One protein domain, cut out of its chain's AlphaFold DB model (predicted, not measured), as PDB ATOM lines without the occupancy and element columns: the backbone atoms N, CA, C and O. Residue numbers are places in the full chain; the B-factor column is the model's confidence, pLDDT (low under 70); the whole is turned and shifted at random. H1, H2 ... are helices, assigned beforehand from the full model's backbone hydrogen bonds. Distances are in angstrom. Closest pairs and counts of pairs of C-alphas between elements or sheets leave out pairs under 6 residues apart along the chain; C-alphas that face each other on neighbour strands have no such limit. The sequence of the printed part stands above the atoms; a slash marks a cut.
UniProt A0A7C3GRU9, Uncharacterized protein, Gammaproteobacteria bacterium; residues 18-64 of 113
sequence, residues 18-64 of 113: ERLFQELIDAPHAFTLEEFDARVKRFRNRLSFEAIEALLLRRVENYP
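What this domain is: This is residues 18 to 64 of the 113 residues of an uncharacterized protein of Gammaproteobacteria bacterium (UniProt A0A7C3GRU9). Three short helices gather into a small triangular cluster, their centres at the corners of a triangle: H2 and H3 run nearly antiparallel, side by side but not clearly touching, and H1 is set at a steep slant to both, touching H2. H3 is the longest helix, and after it the last two residues, Tyr 63 and Pro 64, make a short tail. The printed part has 47 residues with three named helices, in the order H1, H2, H3, and no named strand; the class is all helix. The whole is compact, with a radius of gyration of the C-alphas of 9.6 A, and its C-alphas span 29 by 20 by 17 A.

How they stand to each other: Start with H1, residues 18 to 26, and look from Leu 24 over to H2, residues 33 to 42. The two helices touch, with 4 pairs of C-alphas within 8 A, and their closest C-alphas, those of Leu 24 and Arg 39, are 7.0 A apart. They run opposite ways at a steep tilt of 50 degrees. Next find H3, residues 49 to 62, which is close to H2 but not clearly touching it: their closest C-alphas, those of Val 40 and Ile 52, are 7.4 A apart. H2 and H3 run opposite ways at a shallow tilt of 25 degrees. H1 and H3 are also close but not clearly touching, with the C-alphas of Ile 25 and Leu 55 the closest, at 6.9 A. These two run the same way at a steep tilt of 61 degrees. In H1, H2 and H3 every pair of backbone O i and N i+4 is within hydrogen-bond range.

Where its parts are: Find C-alpha 18 at (-48.479, 4.405, -16.078); from there H1 runs 12.1 A to C-alpha 26. Residues 27 to 32 lead on to C-alpha 33 at (-36.632, -10.317, -24.121), where H2 begins, and H2 runs 14.1 A to C-alpha 42. After residues 43 to 48, H3 begins at Phe 49 and runs 20.2 A to C-alpha 62 at (-27.553, -0.630, -22.991).

The domain as a whole: The two C-alphas farthest apart are those of Asn 45 and Pro 64, at 29.1 A, while the first and last printed C-alphas, those of Glu 18 and Pro 64, are 26.5 A apart. The printed part has no cut. The links from H1 to H2 and from H2 to H3 are short, with 6 residues each. The mean pLDDT of the printed part is 94.5, and no printed residue is under 70.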
ATOM      1  N   GLU A  18     -49.368   3.309 -15.703       93.31
ATOM      2  CA  GLU A  18     -48.479   4.405 -16.078       93.31
ATOM      3  C   GLU A  18     -47.052   4.153 -15.595       93.31
ATOM      4  O   GLU A  18     -46.117   4.318 -16.374       93.31
ATOM      5  N   ARG A  19     -46.877   3.647 -14.367       94.00
ATOM      6  CA  ARG A  19     -45.557   3.248 -13.862       94.00
ATOM      7  C   ARG A  19     -44.914   2.192 -14.756       94.00
ATOM      8  O   ARG A  19     -43.771   2.356 -15.170       94.00
ATOM      9  N   LEU A  20     -45.650   1.136 -15.101       92.75
ATOM     10  CA  LEU A  20     -45.149   0.052 -15.953       92.75
ATOM     11  C   LEU A  20     -44.804   0.524 -17.371       92.75
ATOM     12  O   LEU A  20     -43.866  -0.004 -17.980       92.75
ATOM     13  N   PHE A  21     -45.559   1.490 -17.900       95.44
ATOM     14  CA  PHE A  21     -45.242   2.135 -19.170       95.44
ATOM     15  C   PHE A  21     -43.960   2.960 -19.052       95.44
ATOM     16  O   PHE A  21     -43.058   2.789 -19.866       95.44
ATOM     17  N   GLN A  22     -43.836   3.786 -18.015       96.12
ATOM     18  CA  GLN A  22     -42.655   4.615 -17.804       96.12
ATOM     19  C   GLN A  22     -41.391   3.768 -17.603       96.12
ATOM     20  O   GLN A  22     -40.365   4.043 -18.214       96.12
ATOM     21  N   GLU A  23     -41.482   2.663 -16.860       95.88
ATOM     22  CA  GLU A  23     -40.398   1.684 -16.719       95.88
ATOM     23  C   GLU A  23     -39.935   1.116 -18.076       95.88
ATOM     24  O   GLU A  23     -38.732   0.960 -18.301       95.88
ATOM     25  N   LEU A  24     -40.873   0.820 -18.992       96.38
ATOM     26  CA  LEU A  24     -40.549   0.377 -20.354       96.38
ATOM     27  C   LEU A  24     -39.771   1.455 -21.121       96.38
ATOM     28  O   LEU A  24     -38.820   1.125 -21.827       96.38
ATOM     29  N   ILE A  25     -40.166   2.723 -20.984       96.50
ATOM     30  CA  ILE A  25     -39.523   3.850 -21.669       96.50
ATOM     31  C   ILE A  25     -38.141   4.160 -21.085       96.50
ATOM     32  O   ILE A  25     -37.194   4.423 -21.833       96.50
ATOM     33  N   ASP A  26     -37.999   4.123 -19.765       95.81
ATOM     34  CA  ASP A  26     -36.784   4.559 -19.080       95.81
ATOM     35  C   ASP A  26     -35.668   3.522 -19.183       95.81
ATOM     36  O   ASP A  26     -34.526   3.867 -19.510       95.81
ATOM     37  N   ALA A  27     -35.999   2.249 -18.957       95.00
ATOM     38  CA  ALA A  27     -35.025   1.170 -18.844       95.00
ATOM     39  C   ALA A  27     -35.406  -0.067 -19.679       95.00
ATOM     40  O   ALA A  27     -35.470  -1.177 -19.148       95.00
ATOM     41  N   PRO A  28     -35.579   0.056 -21.012       95.75
ATOM     42  CA  PRO A  28     -35.991  -1.067 -21.855       95.75
ATOM     43  C   PRO A  28     -34.985  -2.228 -21.863       95.75
ATOM     44  O   PRO A  28     -35.355  -3.337 -22.228       95.75
ATOM     45  N   HIS A  29     -33.729  -2.005 -21.459       94.56
ATOM     46  CA  HIS A  29     -32.668  -3.014 -21.339       94.56
ATOM     47  C   HIS A  29     -32.731  -3.842 -20.046       94.56
ATOM     48  O   HIS A  29     -32.110  -4.900 -19.990       94.56
ATOM     49  N   ALA A  30     -33.465  -3.386 -19.025       94.31
ATOM     50  CA  ALA A  30     -33.546  -4.067 -17.733       94.31
ATOM     51  C   ALA A  30     -34.413  -5.337 -17.775       94.31
ATOM     52  O   ALA A  30     -34.285  -6.204 -16.916       94.31
ATOM     53  N   PHE A  31     -35.280  -5.454 -18.780       93.69
ATOM     54  CA  PHE A  31     -36.182  -6.590 -18.948       93.69
ATOM     55  C   PHE A  31     -35.501  -7.751 -19.671       93.69
ATOM     56  O   PHE A  31     -34.607  -7.560 -20.503       93.69
ATOM     57  N   THR A  32     -35.978  -8.969 -19.453       92.81
ATOM     58  CA  THR A  32     -35.737 -10.068 -20.395       92.81
ATOM     59  C   THR A  32     -36.383  -9.761 -21.754       92.81
ATOM     60  O   THR A  32     -37.172  -8.822 -21.888       92.81
ATOM     61  N   LEU A  33     -36.025 -10.515 -22.799       91.00
ATOM     62  CA  LEU A  33     -36.632 -10.317 -24.121       91.00
ATOM     63  C   LEU A  33     -38.148 -10.571 -24.074       91.00
ATOM     64  O   LEU A  33     -38.919  -9.777 -24.602       91.00
ATOM     65  N   GLU A  34     -38.567 -11.621 -23.369       94.25
ATOM     66  CA  GLU A  34     -39.979 -11.985 -23.221       94.25
ATOM     67  C   GLU A  34     -40.779 -10.906 -22.479       94.25
ATOM     68  O   GLU A  34     -41.869 -10.527 -22.911       94.25
ATOM     69  N   GLU A  35     -40.229 -10.360 -21.392       95.31
ATOM     70  CA  GLU A  35     -40.860  -9.274 -20.633       95.31
ATOM     71  C   GLU A  35     -40.963  -7.985 -21.451       95.31
ATOM     72  O   GLU A  35     -41.996  -7.313 -21.414       95.31
ATOM     73  N   PHE A  36     -39.911  -7.642 -22.199       95.56
ATOM     74  CA  PHE A  36     -39.923  -6.496 -23.101       95.56
ATOM     75  C   PHE A  36     -41.030  -6.647 -24.153       95.56
ATOM     76  O   PHE A  36     -41.875  -5.759 -24.283       95.56
ATOM     77  N   ASP A  37     -41.091  -7.794 -24.832       95.38
ATOM     78  CA  ASP A  37     -42.100  -8.076 -25.855       95.38
ATOM     79  C   ASP A  37     -43.522  -8.046 -25.284       95.38
ATOM     80  O   ASP A  37     -44.436  -7.490 -25.898       95.38
ATOM     81  N   ALA A  38     -43.723  -8.612 -24.091       95.81
ATOM     82  CA  ALA A  38     -45.008  -8.579 -23.402       95.81
ATOM     83  C   ALA A  38     -45.439  -7.141 -23.073       95.81
ATOM     84  O   ALA A  38     -46.597  -6.779 -23.297       95.81
ATOM     85  N   ARG A  39     -44.517  -6.294 -22.593       95.19
ATOM     86  CA  ARG A  39     -44.795  -4.882 -22.280       95.19
ATOM     87  C   ARG A  39     -45.063  -4.058 -23.542       95.19
ATOM     88  O   ARG A  39     -46.033  -3.303 -23.569       95.19
ATOM     89  N   VAL A  40     -44.287  -4.242 -24.610       96.19
ATOM     90  CA  VAL A  40     -44.529  -3.581 -25.905       96.19
ATOM     91  C   VAL A  40     -45.900  -3.959 -26.466       96.19
ATOM     92  O   VAL A  40     -46.648  -3.083 -26.901       96.19
ATOM     93  N   LYS A  41     -46.278  -5.244 -26.405       95.38
ATOM     94  CA  LYS A  41     -47.616  -5.708 -26.811       95.38
ATOM     95  C   LYS A  41     -48.716  -5.090 -25.949       95.38
ATOM     96  O   LYS A  41     -49.710  -4.613 -26.494       95.38
ATOM     97  N   ARG A  42     -48.529  -5.051 -24.626       94.44
ATOM     98  CA  ARG A  42     -49.483  -4.454 -23.674       94.44
ATOM     99  C   ARG A  42     -49.752  -2.978 -23.964       94.44
ATOM    100  O   ARG A  42     -50.897  -2.551 -23.877       94.44
ATOM    101  N   PHE A  43     -48.726  -2.213 -24.335       95.69
ATOM    102  CA  PHE A  43     -48.829  -0.773 -24.600       95.69
ATOM    103  C   PHE A  43     -48.846  -0.423 -26.093       95.69
ATOM    104  O   PHE A  43     -48.572   0.716 -26.471       95.69
ATOM    105  N   ARG A  44     -49.189  -1.379 -26.968       92.88
ATOM    106  CA  ARG A  44     -49.125  -1.197 -28.426       92.88
ATOM    107  C   ARG A  44     -49.991  -0.043 -28.933       92.88
ATOM    108  O   ARG A  44     -49.615   0.622 -29.889       92.88
ATOM    109  N   ASN A  45     -51.115   0.224 -28.275       93.50
ATOM    110  CA  ASN A  45     -51.999   1.356 -28.570       93.50
ATOM    111  C   ASN A  45     -51.381   2.733 -28.256       93.50
ATOM    112  O   ASN A  45     -51.880   3.741 -28.747       93.50
ATOM    113  N   ARG A  46     -50.318   2.785 -27.445       94.81
ATOM    114  CA  ARG A  46     -49.583   4.006 -27.068       94.81
ATOM    115  C   ARG A  46     -48.243   4.148 -27.792       94.81
ATOM    116  O   ARG A  46     -47.604   5.186 -27.671       94.81
ATOM    117  N   LEU A  47     -47.799   3.113 -28.504       95.44
ATOM    118  CA  LEU A  47     -46.479   3.048 -29.126       95.44
ATOM    119  C   LEU A  47     -46.600   3.041 -30.651       95.44
ATOM    120  O   LEU A  47     -47.084   2.072 -31.246       95.44
ATOM    121  N   SER A  48     -46.094   4.101 -31.287       95.75
ATOM    122  CA  SER A  48     -45.860   4.105 -32.732       95.75
ATOM    123  C   SER A  48     -44.808   3.058 -33.109       95.75
ATOM    124  O   SER A  48     -44.081   2.539 -32.262       95.75
ATOM    125  N   PHE A  49     -44.734   2.709 -34.393       92.81
ATOM    126  CA  PHE A  49     -43.688   1.812 -34.886       92.81
ATOM    127  C   PHE A  49     -42.282   2.375 -34.612       92.81
ATOM    128  O   PHE A  49     -41.469   1.690 -34.002       92.81
ATOM    129  N   GLU A  50     -42.062   3.653 -34.921       93.88
ATOM    130  CA  GLU A  50     -40.806   4.372 -34.654       93.88
ATOM    131  C   GLU A  50     -40.440   4.376 -33.159       93.88
ATOM    132  O   GLU A  50     -39.277   4.215 -32.795       93.88
ATOM    133  N   ALA A  51     -41.428   4.505 -32.262       94.81
ATOM    134  CA  ALA A  51     -41.184   4.435 -30.824       94.81
ATOM    135  C   ALA A  51     -40.702   3.040 -30.398       94.81
ATOM    136  O   ALA A  51     -39.823   2.929 -29.546       94.81
ATOM    137  N   ILE A  52     -41.243   1.973 -30.994       94.81
ATOM    138  CA  ILE A  52     -40.774   0.606 -30.730       94.81
ATOM    139  C   ILE A  52     -39.346   0.419 -31.241       94.81
ATOM    140  O   ILE A  52     -38.527  -0.146 -30.519       94.81
ATOM    141  N   GLU A  53     -39.025   0.911 -32.437       94.31
ATOM    142  CA  GLU A  53     -37.657   0.859 -32.968       94.31
ATOM    143  C   GLU A  53     -36.674   1.608 -32.062       94.31
ATOM    144  O   GLU A  53     -35.620   1.070 -31.722       94.31
ATOM    145  N   ALA A  54     -37.044   2.794 -31.573       94.44
ATOM    146  CA  ALA A  54     -36.230   3.552 -30.626       94.44
ATOM    147  C   ALA A  54     -36.030   2.810 -29.289       94.44
ATOM    148  O   ALA A  54     -34.934   2.832 -28.720       94.44
ATOM    149  N   LEU A  55     -37.062   2.122 -28.787       96.38
ATOM    150  CA  LEU A  55     -36.958   1.293 -27.582       96.38
ATOM    151  C   LEU A  55     -36.054   0.077 -27.800       96.38
ATOM    152  O   LEU A  55     -35.242  -0.232 -26.928       96.38
ATOM    153  N   LEU A  56     -36.158  -0.585 -28.956       95.62
ATOM    154  CA  LEU A  56     -35.273  -1.684 -29.345       95.62
ATOM    155  C   LEU A  56     -33.825  -1.211 -29.462       95.62
ATOM    156  O   LEU A  56     -32.929  -1.862 -28.928       95.62
ATOM    157  N   LEU A  57     -33.594  -0.055 -30.084       95.94
ATOM    158  CA  LEU A  57     -32.266   0.538 -30.197       95.94
ATOM    159  C   LEU A  57     -31.673   0.813 -28.811       95.94
ATOM    160  O   LEU A  57     -30.614   0.277 -28.486       95.94
ATOM    161  N   ARG A  58     -32.394   1.538 -27.942       95.56
ATOM    162  CA  ARG A  58     -31.945   1.808 -26.563       95.56
ATOM    163  C   ARG A  58     -31.738   0.529 -25.759       95.56
ATOM    164  O   ARG A  58     -30.825   0.471 -24.933       95.56
ATOM    165  N   ARG A  59     -32.572  -0.494 -25.972       95.38
ATOM    166  CA  ARG A  59     -32.401  -1.813 -25.358       95.38
ATOM    167  C   ARG A  59     -31.068  -2.422 -25.774       95.38
ATOM    168  O   ARG A  59     -30.286  -2.773 -24.901       95.38
ATOM    169  N   VAL A  60     -30.795  -2.523 -27.074       95.19
ATOM    170  CA  VAL A  60     -29.563  -3.142 -27.587       95.19
ATOM    171  C   VAL A  60     -28.324  -2.336 -27.194       95.19
ATOM    172  O   VAL A  60     -27.318  -2.932 -26.831       95.19
ATOM    173  N   GLU A  61     -28.378  -1.005 -27.191       94.31
ATOM    174  CA  GLU A  61     -27.241  -0.157 -26.796       94.31
ATOM    175  C   GLU A  61     -26.827  -0.356 -25.332       94.31
ATOM    176  O   GLU A  61     -25.637  -0.342 -25.024       94.31
ATOM    177  N   ASN A  62     -27.794  -0.577 -24.437       93.31
ATOM    178  CA  ASN A  62     -27.553  -0.630 -22.991       93.31
ATOM    179  C   ASN A  62     -27.578  -2.049 -22.402       93.31
ATOM    180  O   ASN A  62     -27.260  -2.234 -21.227       93.31
ATOM    181  N   TYR A  63     -27.961  -3.063 -23.180       89.62
ATOM    182  CA  TYR A  63     -27.962  -4.444 -22.712       89.62
ATOM    183  C   TYR A  63     -26.522  -4.980 -22.601       89.62
ATOM    184  O   TYR A  63     -25.708  -4.753 -23.498       89.62
ATOM    185  N   PRO A  64     -26.166  -5.712 -21.528       87.50
ATOM    186  CA  PRO A  64     -24.811  -6.216 -21.329       87.50
ATOM    187  C   PRO A  64     -24.533  -7.446 -22.208       87.50
ATOM    188  O   PRO A  64     -24.590  -8.593 -21.754       87.50
TER     189      PRO A  64